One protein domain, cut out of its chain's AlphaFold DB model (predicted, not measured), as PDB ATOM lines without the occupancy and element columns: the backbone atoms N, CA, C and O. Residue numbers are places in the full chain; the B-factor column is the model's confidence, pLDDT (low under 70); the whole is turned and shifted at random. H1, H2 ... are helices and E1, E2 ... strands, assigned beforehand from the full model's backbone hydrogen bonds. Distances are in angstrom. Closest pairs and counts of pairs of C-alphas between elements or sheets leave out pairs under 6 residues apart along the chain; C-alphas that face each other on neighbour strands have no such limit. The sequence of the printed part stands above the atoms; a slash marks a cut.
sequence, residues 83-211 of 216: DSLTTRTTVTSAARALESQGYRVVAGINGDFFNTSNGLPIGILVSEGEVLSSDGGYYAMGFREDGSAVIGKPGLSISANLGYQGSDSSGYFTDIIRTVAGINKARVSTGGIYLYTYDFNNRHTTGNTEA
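AT A GLANCE: This is residues 83 to 211 of the 216 residues of a protein of uncultured Blautia sp (UniProt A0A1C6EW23). What shape? There is little regular structure: loops join small hairpins E1-E2 and E3-E4, lying between H1 and a long arm, hairpin E5-E6. What elements? Of 129 printed residues, 48 are in named elements, mixed in class: H1, then E1 to E7, with sheet E5-E6-E7 mixed. The whole is loose, with radius of gyration of the C-alphas 18.3 A and spans 64 by 41 by 26 A.

IN THESE COORDINATES: What comes first? H1 is residues 91 to 100, from C-alpha (15.631, 9.833, -7.275). E1 is 125 to 127, E2 130 to 133, E3 140 to 143, E4 149 to 152. What next? E5 is 159 to 167, E6 173 to 183, 28.6 A long, and E7 193 to 195, ending at C-alpha (-8.045, 13.699, -21.402).

HOW THE PARTS SIT: What of H1? It is apart from E2 to E7, with every O i to N i+4 pair within hydrogen-bond range. Which strands pair? In hairpin E5-E6, N 160 and O 178 are 2.8 A apart. E7 is parallel to E6, with N 195 and O 182 2.9 A apart.

THE WHOLE: Any cut? The printed part has none. Low confidence? Residues 209 to 211 are under pLDDT 70.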
ATOM      1  N   ASP A  83       3.729  11.981  -6.622       91.06
ATOM      2  CA  ASP A  83       2.287  12.009  -6.299       91.06
ATOM      3  C   ASP A  83       1.392  12.399  -7.490       91.06
ATOM      4  O   ASP A  83       0.201  12.112  -7.499       91.06
ATOM      5  N   SER A  84       1.955  13.104  -8.475       94.75
ATOM      6  CA  SER A  84       1.273  13.491  -9.711       94.75
ATOM      7  C   SER A  84       2.294  13.801 -10.802       94.75
ATOM      8  O   SER A  84       3.449  14.105 -10.511       94.75
ATOM      9  N   LEU A  85       1.863  13.817 -12.060       95.19
ATOM     10  CA  LEU A  85       2.712  14.052 -13.233       95.19
ATOM     11  C   LEU A  85       3.325  15.455 -13.284       95.19
ATOM     12  O   LEU A  85       4.285  15.680 -14.010       95.19
ATOM     13  N   THR A  86       2.791  16.413 -12.527       94.00
ATOM     14  CA  THR A  86       3.383  17.758 -12.386       94.00
ATOM     15  C   THR A  86       4.371  17.860 -11.217       94.00
ATOM     16  O   THR A  86       5.017  18.896 -11.020       94.00
ATOM     17  N   THR A  87       4.532  16.790 -10.435       93.69
ATOM     18  CA  THR A  87       5.471  16.740  -9.314       93.69
ATOM     19  C   THR A  87       6.894  16.508  -9.821       93.69
ATOM     20  O   THR A  87       7.159  15.657 -10.662       93.69
ATOM     21  N   ARG A  88       7.853  17.262  -9.275       93.44
ATOM     22  CA  ARG A  88       9.287  17.053  -9.516       93.44
ATOM     23  C   ARG A  88       9.893  16.379  -8.298       93.44
ATOM     24  O   ARG A  88      10.023  17.007  -7.249       93.44
ATOM     25  N   THR A  89      10.284  15.123  -8.459       92.81
ATOM     26  CA  THR A  89      10.814  14.291  -7.375       92.81
ATOM     27  C   THR A  89      12.260  13.918  -7.671       92.81
ATOM     28  O   THR A  89      12.603  13.553  -8.793       92.81
ATOM     29  N   THR A  90      13.138  14.010  -6.671       95.62
ATOM     30  CA  THR A  90      14.510  13.496  -6.801       95.62
ATOM     31  C   THR A  90      14.515  11.971  -6.716       95.62
ATOM     32  O   THR A  90      13.685  11.396  -6.015       95.62
ATOM     33  N   VAL A  91      15.491  11.303  -7.340       96.50
ATOM     34  CA  VAL A  91      15.631   9.833  -7.275       96.50
ATOM     35  C   VAL A  91      15.651   9.332  -5.823       96.50
ATOM     36  O   VAL A  91      14.969   8.371  -5.489       96.50
ATOM     37  N   THR A  92      16.343  10.034  -4.920       97.19
ATOM     38  CA  THR A  92      16.370   9.700  -3.486       97.19
ATOM     39  C   THR A  92      15.001   9.825  -2.813       97.19
ATOM     40  O   THR A  92      14.672   9.023  -1.944       97.19
ATOM     41  N   SER A  93      14.197  10.824  -3.182       97.06
ATOM     42  CA  SER A  93      12.855  10.996  -2.605       97.06
ATOM     43  C   SER A  93      11.886   9.943  -3.137       97.06
ATOM     44  O   SER A  93      11.108   9.399  -2.363       97.06
ATOM     45  N   ALA A  94      11.986   9.602  -4.425       96.31
ATOM     46  CA  ALA A  94      11.232   8.507  -5.027       96.31
ATOM     47  C   ALA A  94      11.581   7.158  -4.372       96.31
ATOM     48  O   ALA A  94      10.685   6.397  -4.020       96.31
ATOM     49  N   ALA A  95      12.871   6.905  -4.121       97.44
ATOM     50  CA  ALA A  95      13.317   5.716  -3.402       97.44
ATOM     51  C   ALA A  95      12.702   5.639  -1.995       97.44
ATOM     52  O   ALA A  95      12.088   4.635  -1.656       97.44
ATOM     53  N   ARG A  96      12.766   6.727  -1.216       97.75
ATOM     54  CA  ARG A  96      12.155   6.791   0.125       97.75
ATOM     55  C   ARG A  96      10.640   6.596   0.103       97.75
ATOM     56  O   ARG A  96      10.093   5.983   1.014       97.75
ATOM     57  N   ALA A  97       9.958   7.119  -0.916       96.50
ATOM     58  CA  ALA A  97       8.521   6.922  -1.081       96.50
ATOM     59  C   ALA A  97       8.192   5.438  -1.305       96.50
ATOM     60  O   ALA A  97       7.323   4.903  -0.621       96.50
ATOM     61  N   LEU A  98       8.935   4.747  -2.175       96.69
ATOM     62  CA  LEU A  98       8.795   3.299  -2.366       96.69
ATOM     63  C   LEU A  98       9.149   2.520  -1.089       96.69
ATOM     64  O   LEU A  98       8.422   1.612  -0.696       96.69
ATOM     65  N   GLU A  99      10.212   2.902  -0.380       98.00
ATOM     66  CA  GLU A  99      10.583   2.278   0.897       98.00
ATOM     67  C   GLU A  99       9.485   2.423   1.958       98.00
ATOM     68  O   GLU A  99       9.197   1.476   2.689       98.00
ATOM     69  N   SER A 100       8.798   3.569   1.998       97.69
ATOM     70  CA  SER A 100       7.654   3.779   2.895       97.69
ATOM     71  C   SER A 100       6.443   2.893   2.570       97.69
ATOM     72  O   SER A 100       5.611   2.655   3.443       97.69
ATOM     73  N   GLN A 101       6.368   2.365   1.345       96.06
ATOM     74  CA  GLN A 101       5.346   1.411   0.901       96.06
ATOM     75  C   GLN A 101       5.761  -0.053   1.139       96.06
ATOM     76  O   GLN A 101       5.017  -0.967   0.795       96.06
ATOM     77  N   GLY A 102       6.933  -0.293   1.739       97.19
ATOM     78  CA  GLY A 102       7.436  -1.630   2.065       97.19
ATOM     79  C   GLY A 102       8.402  -2.226   1.039       97.19
ATOM     80  O   GLY A 102       8.851  -3.357   1.224       97.19
ATOM     81  N   TYR A 103       8.769  -1.487  -0.013       96.50
ATOM     82  CA  TYR A 103       9.815  -1.926  -0.937       96.50
ATOM     83  C   TYR A 103      11.211  -1.787  -0.315       96.50
ATOM     84  O   TYR A 103      11.467  -0.920   0.514       96.50
ATOM     85  N   ARG A 104      12.162  -2.608  -0.771       96.94
ATOM     86  CA  ARG A 104      13.594  -2.363  -0.557       96.94
ATOM     87  C   ARG A 104      14.203  -1.885  -1.864       96.94
ATOM     88  O   ARG A 104      14.434  -2.690  -2.765       96.94
ATOM     89  N   VAL A 105      14.470  -0.589  -1.965       97.31
ATOM     90  CA  VAL A 105      15.077  -0.017  -3.169       97.31
ATOM     91  C   VAL A 105      16.571  -0.331  -3.170       97.31
ATOM     92  O   VAL A 105      17.291   0.007  -2.238       97.31
ATOM     93  N   VAL A 106      17.036  -1.018  -4.213       96.31
ATOM     94  CA  VAL A 106      18.444  -1.440  -4.336       96.31
ATOM     95  C   VAL A 106      19.260  -0.528  -5.253       96.31
ATOM     96  O   VAL A 106      20.467  -0.412  -5.075       96.31
ATOM     97  N   ALA A 107      18.606   0.133  -6.209       96.25
ATOM     98  CA  ALA A 107      19.191   1.111  -7.120       96.25
ATOM     99  C   ALA A 107      18.095   2.016  -7.704       96.25
ATOM    100  O   ALA A 107      16.918   1.655  -7.699       96.25
ATOM    101  N   GLY A 108      18.485   3.173  -8.239       95.69
ATOM    102  CA  GLY A 108      17.582   4.077  -8.946       95.69
ATOM    103  C   GLY A 108      18.348   5.029  -9.861       95.69
ATOM    104  O   GLY A 108      19.463   5.438  -9.543       95.69
ATOM    105  N   ILE A 109      17.732   5.384 -10.986       95.69
ATOM    106  CA  ILE A 109      18.244   6.349 -11.965       95.69
ATOM    107  C   ILE A 109      17.137   7.346 -12.313       95.69
ATOM    108  O   ILE A 109      15.956   7.057 -12.118       95.69
ATOM    109  N   ASN A 110      17.494   8.531 -12.811       95.06
ATOM    110  CA  ASN A 110      16.487   9.433 -13.367       95.06
ATOM    111  C   ASN A 110      15.893   8.845 -14.658       95.06
ATOM    112  O   ASN A 110      16.567   8.117 -15.384       95.06
ATOM    113  N   GLY A 111      14.636   9.192 -14.932       92.69
ATOM    114  CA  GLY A 111      13.916   8.769 -16.130       92.69
ATOM    115  C   GLY A 111      14.030   9.758 -17.291       92.69
ATOM    116  O   GLY A 111      15.057  10.416 -17.476       92.69
ATOM    117  N   ASP A 112      12.943   9.833 -18.057       93.31
ATOM    118  CA  ASP A 112      12.805  10.618 -19.285       93.31
ATOM    119  C   ASP A 112      12.795  12.143 -19.048       93.31
ATOM    120  O   ASP A 112      12.732  12.642 -17.920       93.31
ATOM    121  N   PHE A 113      12.840  12.897 -20.144       94.06
ATOM    122  CA  PHE A 113      12.689  14.340 -20.144       94.06
ATOM    123  C   PHE A 113      11.334  14.771 -19.582       94.06
ATOM    124  O   PHE A 113      10.276  14.212 -19.880       94.06
ATOM    125  N   PHE A 114      11.370  15.868 -18.840       94.38
ATOM    126  CA  PHE A 114      10.194  16.563 -18.344       94.38
ATOM    127  C   PHE A 114      10.411  18.070 -18.457       94.38
ATOM    128  O   PHE A 114      11.543  18.564 -18.492       94.38
ATOM    129  N   ASN A 115       9.324  18.829 -18.504       93.12
ATOM    130  CA  ASN A 115       9.402  20.277 -18.459       93.12
ATOM    131  C   ASN A 115       9.775  20.713 -17.037       93.12
ATOM    132  O   ASN A 115       8.989  20.611 -16.098       93.12
ATOM    133  N   THR A 116      10.979  21.251 -16.870       93.31
ATOM    134  CA  THR A 116      11.503  21.638 -15.554       93.31
ATOM    135  C   THR A 116      10.727  22.770 -14.889       93.31
ATOM    136  O   THR A 116      10.846  22.923 -13.676       93.31
ATOM    137  N   SER A 117       9.907  23.529 -15.623       91.38
ATOM    138  CA  SER A 117       9.078  24.606 -15.068       91.38
ATOM    139  C   SER A 117       7.816  24.082 -14.377       91.38
ATOM    140  O   SER A 117       7.380  24.677 -13.394       91.38
ATOM    141  N   ASN A 118       7.240  22.971 -14.853       89.94
ATOM    142  CA  ASN A 118       5.942  22.469 -14.377       89.94
ATOM    143  C   ASN A 118       5.884  20.955 -14.091       89.94
ATOM    144  O   ASN A 118       4.830  20.464 -13.707       89.94
ATOM    145  N   GLY A 119       6.986  20.224 -14.266       92.56
ATOM    146  CA  GLY A 119       7.101  18.792 -13.990       92.56
ATOM    147  C   GLY A 119       6.593  17.860 -15.090       92.56
ATOM    148  O   GLY A 119       6.921  16.683 -15.044       92.56
ATOM    149  N   LEU A 120       5.862  18.357 -16.095       93.25
ATOM    150  CA  LEU A 120       5.160  17.485 -17.040       93.25
ATOM    151  C   LEU A 120       6.109  16.617 -17.882       93.25
ATOM    152  O   LEU A 120       7.023  17.175 -18.502       93.25
ATOM    153  N   PRO A 121       5.866  15.295 -17.991       94.25
ATOM    154  CA  PRO A 121       6.646  14.415 -18.852       94.25
ATOM    155  C   PRO A 121       6.556  14.816 -20.325       94.25
ATOM    156  O   PRO A 121       5.472  15.086 -20.858       94.25
ATOM    157  N   ILE A 122       7.701  14.812 -21.009       92.94
ATOM    158  CA  ILE A 122       7.762  15.060 -22.451       92.94
ATOM    159  C   ILE A 122       7.419  13.796 -23.227       92.94
ATOM    160  O   ILE A 122       6.668  13.899 -24.181       92.94
ATOM    161  N   GLY A 123       7.888  12.618 -22.823       93.81
ATOM    162  CA  GLY A 123       7.543  11.369 -23.494       93.81
ATOM    163  C   GLY A 123       6.255  10.717 -22.996       93.81
ATOM    164  O   GLY A 123       5.418  11.320 -22.304       93.81
ATOM    165  N   ILE A 124       6.107   9.457 -23.400       95.12
ATOM    166  CA  ILE A 124       5.066   8.555 -22.917       95.12
ATOM    167  C   ILE A 124       5.458   8.018 -21.537       95.12
ATOM    168  O   ILE A 124       6.614   7.668 -21.306       95.12
ATOM    169  N   LEU A 125       4.485   7.910 -20.640       95.19
ATOM    170  CA  LEU A 125       4.635   7.215 -19.369       95.19
ATOM    171  C   LEU A 125       3.504   6.205 -19.220       95.19
ATOM    172  O   LEU A 125       2.329   6.566 -19.311       95.19
ATOM    173  N   VAL A 126       3.882   4.954 -18.985       93.19
ATOM    174  CA  VAL A 126       2.971   3.845 -18.704       93.19
ATOM    175  C   VAL A 126       3.443   3.170 -17.427       93.19
ATOM    176  O   VAL A 126       4.633   2.882 -17.298       93.19
ATOM    177  N   SER A 127       2.526   2.912 -16.502       91.38
ATOM    178  CA  SER A 127       2.792   2.132 -15.293       91.38
ATOM    179  C   SER A 127       1.611   1.220 -15.027       91.38
ATOM    180  O   SER A 127       0.478   1.628 -15.242       91.38
ATOM    181  N   GLU A 128       1.873  -0.021 -14.613       89.25
ATOM    182  CA  GLU A 128       0.824  -1.001 -14.267       89.25
ATOM    183  C   GLU A 128      -0.235  -1.209 -15.373       89.25
ATOM    184  O   GLU A 128      -1.386  -1.540 -15.120       89.25
ATOM    185  N   GLY A 129       0.163  -1.029 -16.638       89.75
ATOM    186  CA  GLY A 129      -0.729  -1.135 -17.797       89.75
ATOM    187  C   GLY A 129      -1.553   0.123 -18.097       89.75
ATOM    188  O   GLY A 129      -2.243   0.160 -19.115       89.75
ATOM    189  N   GLU A 130      -1.443   1.171 -17.283       92.88
ATOM    190  CA  GLU A 130      -2.156   2.435 -17.454       92.88
ATOM    191  C   GLU A 130      -1.297   3.479 -18.176       92.88
ATOM    192  O   GLU A 130      -0.134   3.706 -17.836       92.88
ATOM    193  N   VAL A 131      -1.873   4.146 -19.183       94.75
ATOM    194  CA  VAL A 131      -1.217   5.265 -19.877       94.75
ATOM    195  C   VAL A 131      -1.401   6.536 -19.054       94.75
ATOM    196  O   VAL A 131      -2.446   7.180 -19.114       94.75
ATOM    197  N   LEU A 132      -0.359   6.911 -18.320       95.56
ATOM    198  CA  LEU A 132      -0.352   8.069 -17.429       95.56
ATOM    199  C   LEU A 132      -0.067   9.367 -18.182       95.56
ATOM    200  O   LEU A 132      -0.681  10.387 -17.910       95.56
ATOM    201  N   SER A 133       0.846   9.338 -19.150       95.56
ATOM    202  CA  SER A 133       1.131  10.459 -20.052       95.56
ATOM    203  C   SER A 133       1.254   9.902 -21.457       95.56
ATOM    204  O   SER A 133       2.048   8.994 -21.692       95.56
ATOM    205  N   SER A 134       0.470  10.418 -22.401       94.94
ATOM    206  CA  SER A 134       0.526   9.945 -23.786       94.94
ATOM    207  C   SER A 134       1.608  10.675 -24.564       94.94
ATOM    208  O   SER A 134       1.588  11.893 -24.598       94.94
ATOM    209  N   ASP A 135       2.445   9.987 -25.317       91.06
ATOM    210  CA  ASP A 135       3.159  10.598 -26.439       91.06
ATOM    211  C   ASP A 135       3.465   9.506 -27.466       91.06
ATOM    212  O   ASP A 135       3.248   8.320 -27.202       91.06
ATOM    213  N   GLY A 136       3.936   9.888 -28.643       80.88
ATOM    214  CA  GLY A 136       4.225   8.962 -29.722       80.88
ATOM    215  C   GLY A 136       5.476   9.360 -30.477       80.88
ATOM    216  O   GLY A 136       5.756  10.527 -30.725       80.88
ATOM    217  N   GLY A 137       6.235   8.360 -30.905       81.69
ATOM    218  CA  GLY A 137       7.320   8.579 -31.849       81.69
ATOM    219  C   GLY A 137       8.662   9.025 -31.255       81.69
ATOM    220  O   GLY A 137       9.619   9.183 -32.020       81.69
ATOM    221  N   TYR A 138       8.783   9.133 -29.934       91.44
ATOM    222  CA  TYR A 138      10.075   9.105 -29.239       91.44
ATOM    223  C   TYR A 138      10.478   7.669 -28.901       91.44
ATOM    224  O   TYR A 138       9.640   6.768 -28.910       91.44
ATOM    225  N   TYR A 139      11.766   7.435 -28.645       94.44
ATOM    226  CA  TYR A 139      12.193   6.163 -28.065       94.44
ATOM    227  C   TYR A 139      11.744   6.092 -26.607       94.44
ATOM    228  O   TYR A 139      11.825   7.079 -25.886       94.44
ATOM    229  N   ALA A 140      11.297   4.916 -26.187       94.25
ATOM    230  CA  ALA A 140      10.914   4.617 -24.820       94.25
ATOM    231  C   ALA A 140      11.551   3.297 -24.380       94.25
ATOM    232  O   ALA A 140      11.808   2.400 -25.193       94.25
ATOM    233  N   MET A 141      11.768   3.191 -23.075       94.25
ATOM    234  CA  MET A 141      12.115   1.959 -22.382       94.25
ATOM    235  C   MET A 141      10.978   1.626 -21.418       94.25
ATOM    236  O   MET A 141      10.440   2.513 -20.760       94.25
ATOM    237  N   GLY A 142      10.628   0.351 -21.330       93.81
ATOM    238  CA  GLY A 142       9.698  -0.166 -20.338       93.81
ATOM    239  C   GLY A 142      10.119  -1.551 -19.876       93.81
ATOM    240  O   GLY A 142      11.075  -2.132 -20.395       93.81
ATOM    241  N   PHE A 143       9.370  -2.090 -18.925       94.81
ATOM    242  CA  PHE A 143       9.577  -3.429 -18.391       94.81
ATOM    243  C   PHE A 143       8.263  -4.199 -18.449       94.81
ATOM    244  O   PHE A 143       7.197  -3.637 -18.198       94.81
ATOM    245  N   ARG A 144       8.333  -5.470 -18.846       93.25
ATOM    246  CA  ARG A 144       7.193  -6.389 -18.780       93.25
ATOM    247  C   ARG A 144       7.007  -6.883 -17.347       93.25
ATOM    248  O   ARG A 144       7.890  -6.722 -16.512       93.25
ATOM    249  N   GLU A 145       5.878  -7.540 -17.096       91.75
ATOM    250  CA  GLU A 145       5.563  -8.156 -15.800       91.75
ATOM    251  C   GLU A 145       6.635  -9.163 -15.339       91.75
ATOM    252  O   GLU A 145       6.938  -9.242 -14.154       91.75
ATOM    253  N   ASP A 146       7.280  -9.871 -16.273       93.50
ATOM    254  CA  ASP A 146       8.389 -10.791 -15.984       93.50
ATOM    255  C   ASP A 146       9.737 -10.091 -15.705       93.50
ATOM    256  O   ASP A 146      10.766 -10.750 -15.558       93.50
ATOM    257  N   GLY A 147       9.754  -8.756 -15.670       94.19
ATOM    258  CA  GLY A 147      10.938  -7.935 -15.447       94.19
ATOM    259  C   GLY A 147      11.815  -7.729 -16.685       94.19
ATOM    260  O   GLY A 147      12.794  -6.990 -16.601       94.19
ATOM    261  N   SER A 148      11.503  -8.339 -17.836       95.25
ATOM    262  CA  SER A 148      12.274  -8.148 -19.070       95.25
ATOM    263  C   SER A 148      12.094  -6.744 -19.650       95.25
ATOM    264  O   SER A 148      10.987  -6.201 -19.699       95.25
ATOM    265  N   ALA A 149      13.185  -6.155 -20.141       94.62
ATOM    266  CA  ALA A 149      13.139  -4.844 -20.774       94.62
ATOM    267  C   ALA A 149      12.492  -4.898 -22.172       94.62
ATOM    268  O   ALA A 149      12.613  -5.869 -22.929       94.62
ATOM    269  N   VAL A 150      11.832  -3.808 -22.544       93.62
ATOM    270  CA  VAL A 150      11.402  -3.505 -23.908       93.62
ATOM    271  C   VAL A 150      11.898  -2.112 -24.267       93.62
ATOM    272  O   VAL A 150      11.718  -1.167 -23.506       93.62
ATOM    273  N   ILE A 151      12.546  -1.989 -25.423       94.56
ATOM    274  CA  ILE A 151      13.059  -0.718 -25.934       94.56
ATOM    275  C   ILE A 151      12.561  -0.572 -27.362       94.56
ATOM    276  O   ILE A 151      12.683  -1.492 -28.171       94.56
ATOM    277  N   GLY A 152      11.981   0.576 -27.677       94.38
ATOM    278  CA  GLY A 152      11.446   0.822 -29.006       94.38
ATOM    279  C   GLY A 152      10.834   2.202 -29.129       94.38
ATOM    280  O   GLY A 152      10.983   3.044 -28.251       94.38
ATOM    281  N   LYS A 153      10.143   2.432 -30.242       94.50
ATOM    282  CA  LYS A 153       9.447   3.685 -30.530       94.50
ATOM    283  C   LYS A 153       7.939   3.421 -30.519       94.50
ATOM    284  O   LYS A 153       7.415   2.974 -31.541       94.50
ATOM    285  N   PRO A 154       7.249   3.607 -29.378       90.50
ATOM    286  CA  PRO A 154       5.823   3.335 -29.290       90.50
ATOM    287  C   PRO A 154       5.027   4.245 -30.232       90.50
ATOM    288  O   PRO A 154       5.279   5.449 -30.343       90.50
ATOM    289  N   GLY A 155       4.056   3.638 -30.912       90.69
ATOM    290  CA  GLY A 155       2.982   4.335 -31.607       90.69
ATOM    291  C   GLY A 155       1.710   4.215 -30.779       90.69
ATOM    292  O   GLY A 155       1.276   3.103 -30.490       90.69
ATOM    293  N   LEU A 156       1.130   5.349 -30.397       91.81
ATOM    294  CA  LEU A 156      -0.080   5.409 -29.585       91.81
ATOM    295  C   LEU A 156      -1.151   6.210 -30.331       91.81
ATOM    296  O   LEU A 156      -0.879   7.295 -30.838       91.81
ATOM    297  N   SER A 157      -2.363   5.665 -30.395       92.31
ATOM    298  CA  SER A 157      -3.552   6.348 -30.905       92.31
ATOM    299  C   SER A 157      -4.671   6.174 -29.892       92.31
ATOM    300  O   SER A 157      -4.921   5.060 -29.434       92.31
ATOM    301  N   ILE A 158      -5.317   7.275 -29.524       93.38
ATOM    302  CA  ILE A 158      -6.362   7.301 -28.505       93.38
ATOM    303  C   ILE A 158      -7.597   7.944 -29.124       93.38
ATOM    304  O   ILE A 158      -7.521   8.988 -29.778       93.38
ATOM    305  N   SER A 159      -8.751   7.323 -28.912       94.81
ATOM    306  CA  SER A 159     -10.030   7.842 -29.383       94.81
ATOM    307  C   SER A 159     -11.108   7.667 -28.324       94.81
ATOM    308  O   SER A 159     -11.062   6.727 -27.534       94.81
ATOM    309  N   ALA A 160     -12.068   8.586 -28.312       94.06
ATOM    310  CA  ALA A 160     -13.245   8.546 -27.464       94.06
ATOM    311  C   ALA A 160     -14.480   8.299 -28.336       94.06
ATOM    312  O   ALA A 160     -14.738   9.055 -29.276       94.06
ATOM    313  N   ASN A 161     -15.241   7.251 -28.019       94.75
ATOM    314  CA  ASN A 161     -16.602   7.083 -28.520       94.75
ATOM    315  C   ASN A 161     -17.533   7.900 -27.618       94.75
ATOM    316  O   ASN A 161     -17.547   7.696 -26.406       94.75
ATOM    317  N   LEU A 162     -18.286   8.835 -28.197       91.00
ATOM    318  CA  LEU A 162     -19.140   9.744 -27.429       91.00
ATOM    319  C   LEU A 162     -20.479   9.118 -27.002       91.00
ATOM    320  O   LEU A 162     -21.284   9.789 -26.363       91.00
ATOM    321  N   GLY A 163     -20.736   7.853 -27.349       93.81
ATOM    322  CA  GLY A 163     -21.919   7.110 -26.907       93.81
ATOM    323  C   GLY A 163     -23.213   7.486 -27.631       93.81
ATOM    324  O   GLY A 163     -24.293   7.086 -27.198       93.81
ATOM    325  N   TYR A 164     -23.125   8.244 -28.726       93.19
ATOM    326  CA  TYR A 164     -24.260   8.565 -29.585       93.19
ATOM    327  C   TYR A 164     -23.890   8.461 -31.065       93.19
ATOM    328  O   TYR A 164     -22.718   8.535 -31.448       93.19
ATOM    329  N   GLN A 165     -24.921   8.306 -31.893       94.69
ATOM    330  CA  GLN A 165     -24.794   8.198 -33.341       94.69
ATOM    331  C   GLN A 165     -25.163   9.512 -34.022       94.69
ATOM    332  O   GLN A 165     -26.082  10.211 -33.594       94.69
ATOM    333  N   GLY A 166     -24.458   9.840 -35.101       89.38
ATOM    334  CA  GLY A 166     -24.838  10.915 -36.015       89.38
ATOM    335  C   GLY A 166     -25.150  10.358 -37.395       89.38
ATOM    336  O   GLY A 166     -24.570   9.352 -37.800       89.38
ATOM    337  N   SER A 167     -26.066  11.012 -38.107       90.31
ATOM    338  CA  SER A 167     -26.366  10.699 -39.502       90.31
ATOM    339  C   SER A 167     -25.462  11.492 -40.444       90.31
ATOM    340  O   SER A 167     -25.280  12.697 -40.249       90.31
ATOM    341  N   ASP A 168     -24.954  10.862 -41.498       84.50
ATOM    342  CA  ASP A 168     -24.385  11.591 -42.631       84.50
ATOM    343  C   ASP A 168     -25.485  12.239 -43.503       84.50
ATOM    344  O   ASP A 168     -26.686  12.099 -43.250       84.50
ATOM    345  N   SER A 169     -25.086  12.958 -44.557       85.75
ATOM    346  CA  SER A 169     -26.017  13.592 -45.506       85.75
ATOM    347  C   SER A 169     -26.890  12.600 -46.288       85.75
ATOM    348  O   SER A 169     -27.836  13.021 -46.949       85.75
ATOM    349  N   SER A 170     -26.578  11.305 -46.228       88.38
ATOM    350  CA  SER A 170     -27.310  10.211 -46.874       88.38
ATOM    351  C   SER A 170     -28.271   9.504 -45.907       88.38
ATOM    352  O   SER A 170     -28.968   8.574 -46.312       88.38
ATOM    353  N   GLY A 171     -28.322   9.927 -44.637       87.75
ATOM    354  CA  GLY A 171     -29.144   9.314 -43.593       87.75
ATOM    355  C   GLY A 171     -28.530   8.061 -42.962       87.75
ATOM    356  O   GLY A 171     -29.230   7.345 -42.246       87.75
ATOM    357  N   TYR A 172     -27.248   7.776 -43.208       91.25
ATOM    358  CA  TYR A 172     -26.545   6.654 -42.591       91.25
ATOM    359  C   TYR A 172     -26.040   7.032 -41.198       91.25
ATOM    360  O   TYR A 172     -25.333   8.027 -41.045       91.25
ATOM    361  N   PHE A 173     -26.387   6.234 -40.187       91.56
ATOM    362  CA  PHE A 173     -25.999   6.468 -38.796       91.56
ATOM    363  C   PHE A 173     -24.694   5.751 -38.449       91.56
ATOM    364  O   PHE A 173     -24.532   4.568 -38.737       91.56
ATOM    365  N   THR A 174     -23.782   6.461 -37.789       93.88
ATOM    366  CA  THR A 174     -22.521   5.905 -37.287       93.88
ATOM    367  C   THR A 174     -22.167   6.486 -35.924       93.88
ATOM    368  O   THR A 174     -22.559   7.612 -35.599       93.88
ATOM    369  N   ASP A 175     -21.417   5.721 -35.136       94.75
ATOM    370  CA  ASP A 175     -20.899   6.158 -33.846       94.75
ATOM    371  C   ASP A 175     -19.992   7.376 -34.014       94.75
ATOM    372  O   ASP A 175     -19.116   7.446 -34.885       94.75
ATOM    373  N   ILE A 176     -20.182   8.355 -33.135       93.69
ATOM    374  CA  ILE A 176     -19.361   9.553 -33.120       93.69
ATOM    375  C   ILE A 176     -18.085   9.278 -32.330       93.69
ATOM    376  O   ILE A 176     -18.059   9.319 -31.102       93.69
ATOM    377  N   ILE A 177     -17.004   9.034 -33.069       94.31
ATOM    378  CA  ILE A 177     -15.658   8.836 -32.528       94.31
ATOM    379  C   ILE A 177     -14.845  10.127 -32.696       94.31
ATOM    380  O   ILE A 177     -14.919  10.810 -33.726       94.31
ATOM    381  N   ARG A 178     -14.075  10.498 -31.671       94.12
ATOM    382  CA  ARG A 178     -13.153  11.639 -31.698       94.12
ATOM    383  C   ARG A 178     -11.755  11.220 -31.285       94.12
ATOM    384  O   ARG A 178     -11.589  10.497 -30.310       94.12
ATOM    385  N   THR A 179     -10.753  11.721 -31.994       94.62
ATOM    386  CA  THR A 179      -9.354  11.566 -31.595       94.62
ATOM    387  C   THR A 179      -9.080  12.371 -30.329       94.62
ATOM    388  O   THR A 179      -9.457  13.542 -30.237       94.62
ATOM    389  N   VAL A 180      -8.396  11.748 -29.374       94.12
ATOM    390  CA  VAL A 180      -7.849  12.417 -28.194       94.12
ATOM    391  C   VAL A 180      -6.418  12.831 -28.526       94.12
ATOM    392  O   VAL A 180      -5.588  11.997 -28.879       94.12
ATOM    393  N   ALA A 181      -6.147  14.130 -28.453       92.50
ATOM    394  CA  ALA A 181      -4.861  14.740 -28.772       92.50
ATOM    395  C   ALA A 181      -3.780  14.409 -27.736       92.50
ATOM    396  O   ALA A 181      -2.605  14.324 -28.082       92.50
ATOM    397  N   GLY A 182      -4.167  14.206 -26.474       93.31
ATOM    398  CA  GLY A 182      -3.253  13.737 -25.445       93.31
ATOM    399  C   GLY A 182      -3.941  13.415 -24.123       93.31
ATOM    400  O   GLY A 182      -5.012  13.940 -23.818       93.31
ATOM    401  N   ILE A 183      -3.297  12.554 -23.346       95.19
ATOM    402  CA  ILE A 183      -3.610  12.220 -21.960       95.19
ATOM    403  C   ILE A 183      -2.592  12.946 -21.091       95.19
ATOM    404  O   ILE A 183      -1.388  12.769 -21.291       95.19
ATOM    405  N   ASN A 184      -3.071  13.763 -20.150       94.75
ATOM    406  CA  ASN A 184      -2.249  14.447 -19.149       94.75
ATOM    407  C   ASN A 184      -1.091  15.276 -19.734       94.75
ATOM    408  O   ASN A 184      -0.016  15.397 -19.146       94.75
ATOM    409  N   LYS A 185      -1.323  15.887 -20.899       92.06
ATOM    410  CA  LYS A 185      -0.379  16.793 -21.562       92.06
ATOM    411  C   LYS A 185      -0.781  18.248 -21.391       92.06
ATOM    412  O   LYS A 185      -1.954  18.576 -21.204       92.06
ATOM    413  N   ALA A 186       0.197  19.139 -21.514       87.44
ATOM    414  CA  ALA A 186      -0.094  20.556 -21.685       87.44
ATOM    415  C   ALA A 186      -0.895  20.766 -22.981       87.44
ATOM    416  O   ALA A 186      -0.554  20.208 -24.029       87.44
ATOM    417  N   ARG A 187      -1.951  21.582 -22.916       85.38
ATOM    418  CA  ARG A 187      -2.664  22.030 -24.117       85.38
ATOM    419  C   ARG A 187      -1.744  22.900 -24.967       85.38
ATOM    420  O   ARG A 187      -1.031  23.753 -24.444       85.38
ATOM    421  N   VAL A 188      -1.802  22.708 -26.281       81.94
ATOM    422  CA  VAL A 188      -1.122  23.565 -27.261       81.94
ATOM    423  C   VAL A 188      -2.135  24.304 -28.135       81.94
ATOM    424  O   VAL A 188      -3.296  23.904 -28.246       81.94
ATOM    425  N   SER A 189      -1.703  25.397 -28.768       78.44
ATOM    426  CA  SER A 189      -2.572  26.313 -29.524       78.44
ATOM    427  C   SER A 189      -3.245  25.695 -30.752       78.44
ATOM    428  O   SER A 189      -4.208  26.257 -31.266       78.44
ATOM    429  N   THR A 190      -2.783  24.532 -31.217       80.31
ATOM    430  CA  THR A 190      -3.418  23.788 -32.315       80.31
ATOM    431  C   THR A 190      -4.785  23.213 -31.935       80.31
ATOM    432  O   THR A 190      -5.512  22.748 -32.809       80.31
ATOM    433  N   GLY A 191      -5.149  23.249 -30.648       80.75
ATOM    434  CA  GLY A 191      -6.417  22.733 -30.145       80.75
ATOM    435  C   GLY A 191      -6.460  21.204 -30.092       80.75
ATOM    436  O   GLY A 191      -5.445  20.525 -30.243       80.75
ATOM    437  N   GLY A 192      -7.654  20.665 -29.839       87.75
ATOM    438  CA  GLY A 192      -7.904  19.227 -29.715       87.75
ATOM    439  C   GLY A 192      -8.602  18.841 -28.411       87.75
ATOM    440  O   GLY A 192      -8.797  19.665 -27.510       87.75
ATOM    441  N   ILE A 193      -8.994  17.569 -28.323       90.12
ATOM    442  CA  ILE A 193      -9.580  16.979 -27.117       90.12
ATOM    443  C   ILE A 193      -8.450  16.411 -26.266       90.12
ATOM    444  O   ILE A 193      -7.695  15.571 -26.742       90.12
ATOM    445  N   TYR A 194      -8.349  16.849 -25.018       91.81
ATOM    446  CA  TYR A 194      -7.375  16.341 -24.057       91.81
ATOM    447  C   TYR A 194      -8.112  15.596 -22.955       91.81
ATOM    448  O   TYR A 194      -9.142  16.073 -22.478       91.81
ATOM    449  N   LEU A 195      -7.575  14.448 -22.558       93.12
ATOM    450  CA  LEU A 195      -8.045  13.699 -21.402       93.12
ATOM    451  C   LEU A 195      -7.146  14.028 -20.210       93.12
ATOM    452  O   LEU A 195      -5.933  13.839 -20.284       93.12
ATOM    453  N   TYR A 196      -7.738  14.510 -19.121       93.62
ATOM    454  CA  TYR A 196      -7.043  14.709 -17.853       93.62
ATOM    455  C   TYR A 196      -7.545  13.691 -16.833       93.62
ATOM    456  O   TYR A 196      -8.750  13.583 -16.617       93.62
ATOM    457  N   THR A 197      -6.627  12.944 -16.225       94.06
ATOM    458  CA  THR A 197      -6.901  12.036 -15.102       94.06
ATOM    459  C   THR A 197      -6.508  12.701 -13.784       94.06
ATOM    460  O   THR A 197      -5.921  13.789 -13.759       94.06
ATOM    461  N   TYR A 198      -6.822  12.052 -12.664       93.81
ATOM    462  CA  TYR A 198      -6.441  12.555 -11.343       93.81
ATOM    463  C   TYR A 198      -4.928  12.545 -11.098       93.81
ATOM    464  O   TYR A 198      -4.463  13.319 -10.265       93.81
ATOM    465  N   ASP A 199      -4.166  11.795 -11.896       94.94
ATOM    466  CA  ASP A 199      -2.702  11.757 -11.844       94.94
ATOM    467  C   ASP A 199      -2.047  13.007 -12.432       94.94
ATOM    468  O   ASP A 199      -0.857  13.231 -12.219       94.94
ATOM    469  N   PHE A 200      -2.777  13.839 -13.183       95.12
ATOM    470  CA  PHE A 200      -2.190  15.010 -13.838       95.12
ATOM    471  C   PHE A 200      -1.598  16.000 -12.828       95.12
ATOM    472  O   PHE A 200      -0.438  16.406 -12.934       95.12
ATOM    473  N   ASN A 201      -2.392  16.399 -11.835       93.44
ATOM    474  CA  ASN A 201      -1.943  17.241 -10.736       93.44
ATOM    475  C   ASN A 201      -2.808  17.044  -9.488       93.44
ATOM    476  O   ASN A 201      -4.000  16.757  -9.578       93.44
ATOM    477  N   ASN A 202      -2.221  17.328  -8.324       91.94
ATOM    478  CA  ASN A 202      -2.885  17.225  -7.016       91.94
ATOM    479  C   ASN A 202      -4.103  18.152  -6.836       91.94
ATOM    480  O   ASN A 202      -4.823  18.028  -5.850       91.94
ATOM    481  N   ARG A 203      -4.316  19.131  -7.726       90.44
ATOM    482  CA  ARG A 203      -5.497  20.011  -7.680       90.44
ATOM    483  C   ARG A 203      -6.678  19.430  -8.459       90.44
ATOM    484  O   ARG A 203      -7.761  20.000  -8.382       90.44
ATOM    485  N   HIS A 204      -6.461  18.352  -9.215       90.19
ATOM    486  CA  HIS A 204      -7.430  17.743 -10.122       90.19
ATOM    487  C   HIS A 204      -8.058  18.761 -11.088       90.19
ATOM    488  O   HIS A 204      -9.260  18.752 -11.342       90.19
ATOM    489  N   THR A 205      -7.229  19.667 -11.620       86.62
ATOM    490  CA  THR A 205      -7.632  20.647 -12.644       86.62
ATOM    491  C   THR A 205      -6.887  20.410 -13.951       86.62
ATOM    492  O   THR A 205      -5.878  19.714 -13.979       86.62
ATOM    493  N   THR A 206      -7.305  21.059 -15.034       83.88
ATOM    494  CA  THR A 206      -6.603  21.048 -16.333       83.88
ATOM    495  C   THR A 206      -5.258  21.794 -16.309       83.88
ATOM    496  O   THR A 206      -4.527  21.799 -17.299       83.88
ATOM    497  N   GLY A 207      -4.921  22.462 -15.197       78.38
ATOM    498  CA  GLY A 207      -3.742  23.322 -15.077       78.38
ATOM    499  C   GLY A 207      -3.828  24.629 -15.875       78.38
ATOM    500  O   GLY A 207      -2.854  25.381 -15.886       78.38
ATOM    501  N   ASN A 208      -4.962  24.911 -16.525       74.69
ATOM    502  CA  ASN A 208      -5.177  26.145 -17.266       74.69
ATOM    503  C   ASN A 208      -5.370  27.335 -16.310       74.69
ATOM    504  O   ASN A 208      -6.057  27.235 -15.293       74.69
ATOM    505  N   THR A 209      -4.755  28.467 -16.639       65.94
ATOM    506  CA  THR A 209      -4.889  29.733 -15.907       65.94
ATOM    507  C   THR A 209      -5.715  30.774 -16.669       65.94
ATOM    508  O   THR A 209      -5.942  31.863 -16.150       65.94
ATOM    509  N   GLU A 210      -6.147  30.471 -17.897       63.50
ATOM    510  CA  GLU A 210      -6.994  31.346 -18.708       63.50
ATOM    511  C   GLU A 210      -8.477  31.154 -18.370       63.50
ATOM    512  O   GLU A 210      -8.988  30.035 -18.288       63.50
ATOM    513  N   ALA A 211      -9.193  32.265 -18.187       55.78
ATOM    514  CA  ALA A 211     -10.622  32.238 -17.910       55.78
ATOM    515  C   ALA A 211     -11.416  31.799 -19.156       55.78
ATOM    516  O   ALA A 211     -11.312  32.425 -20.208       55.78
TER     517      ALA A 211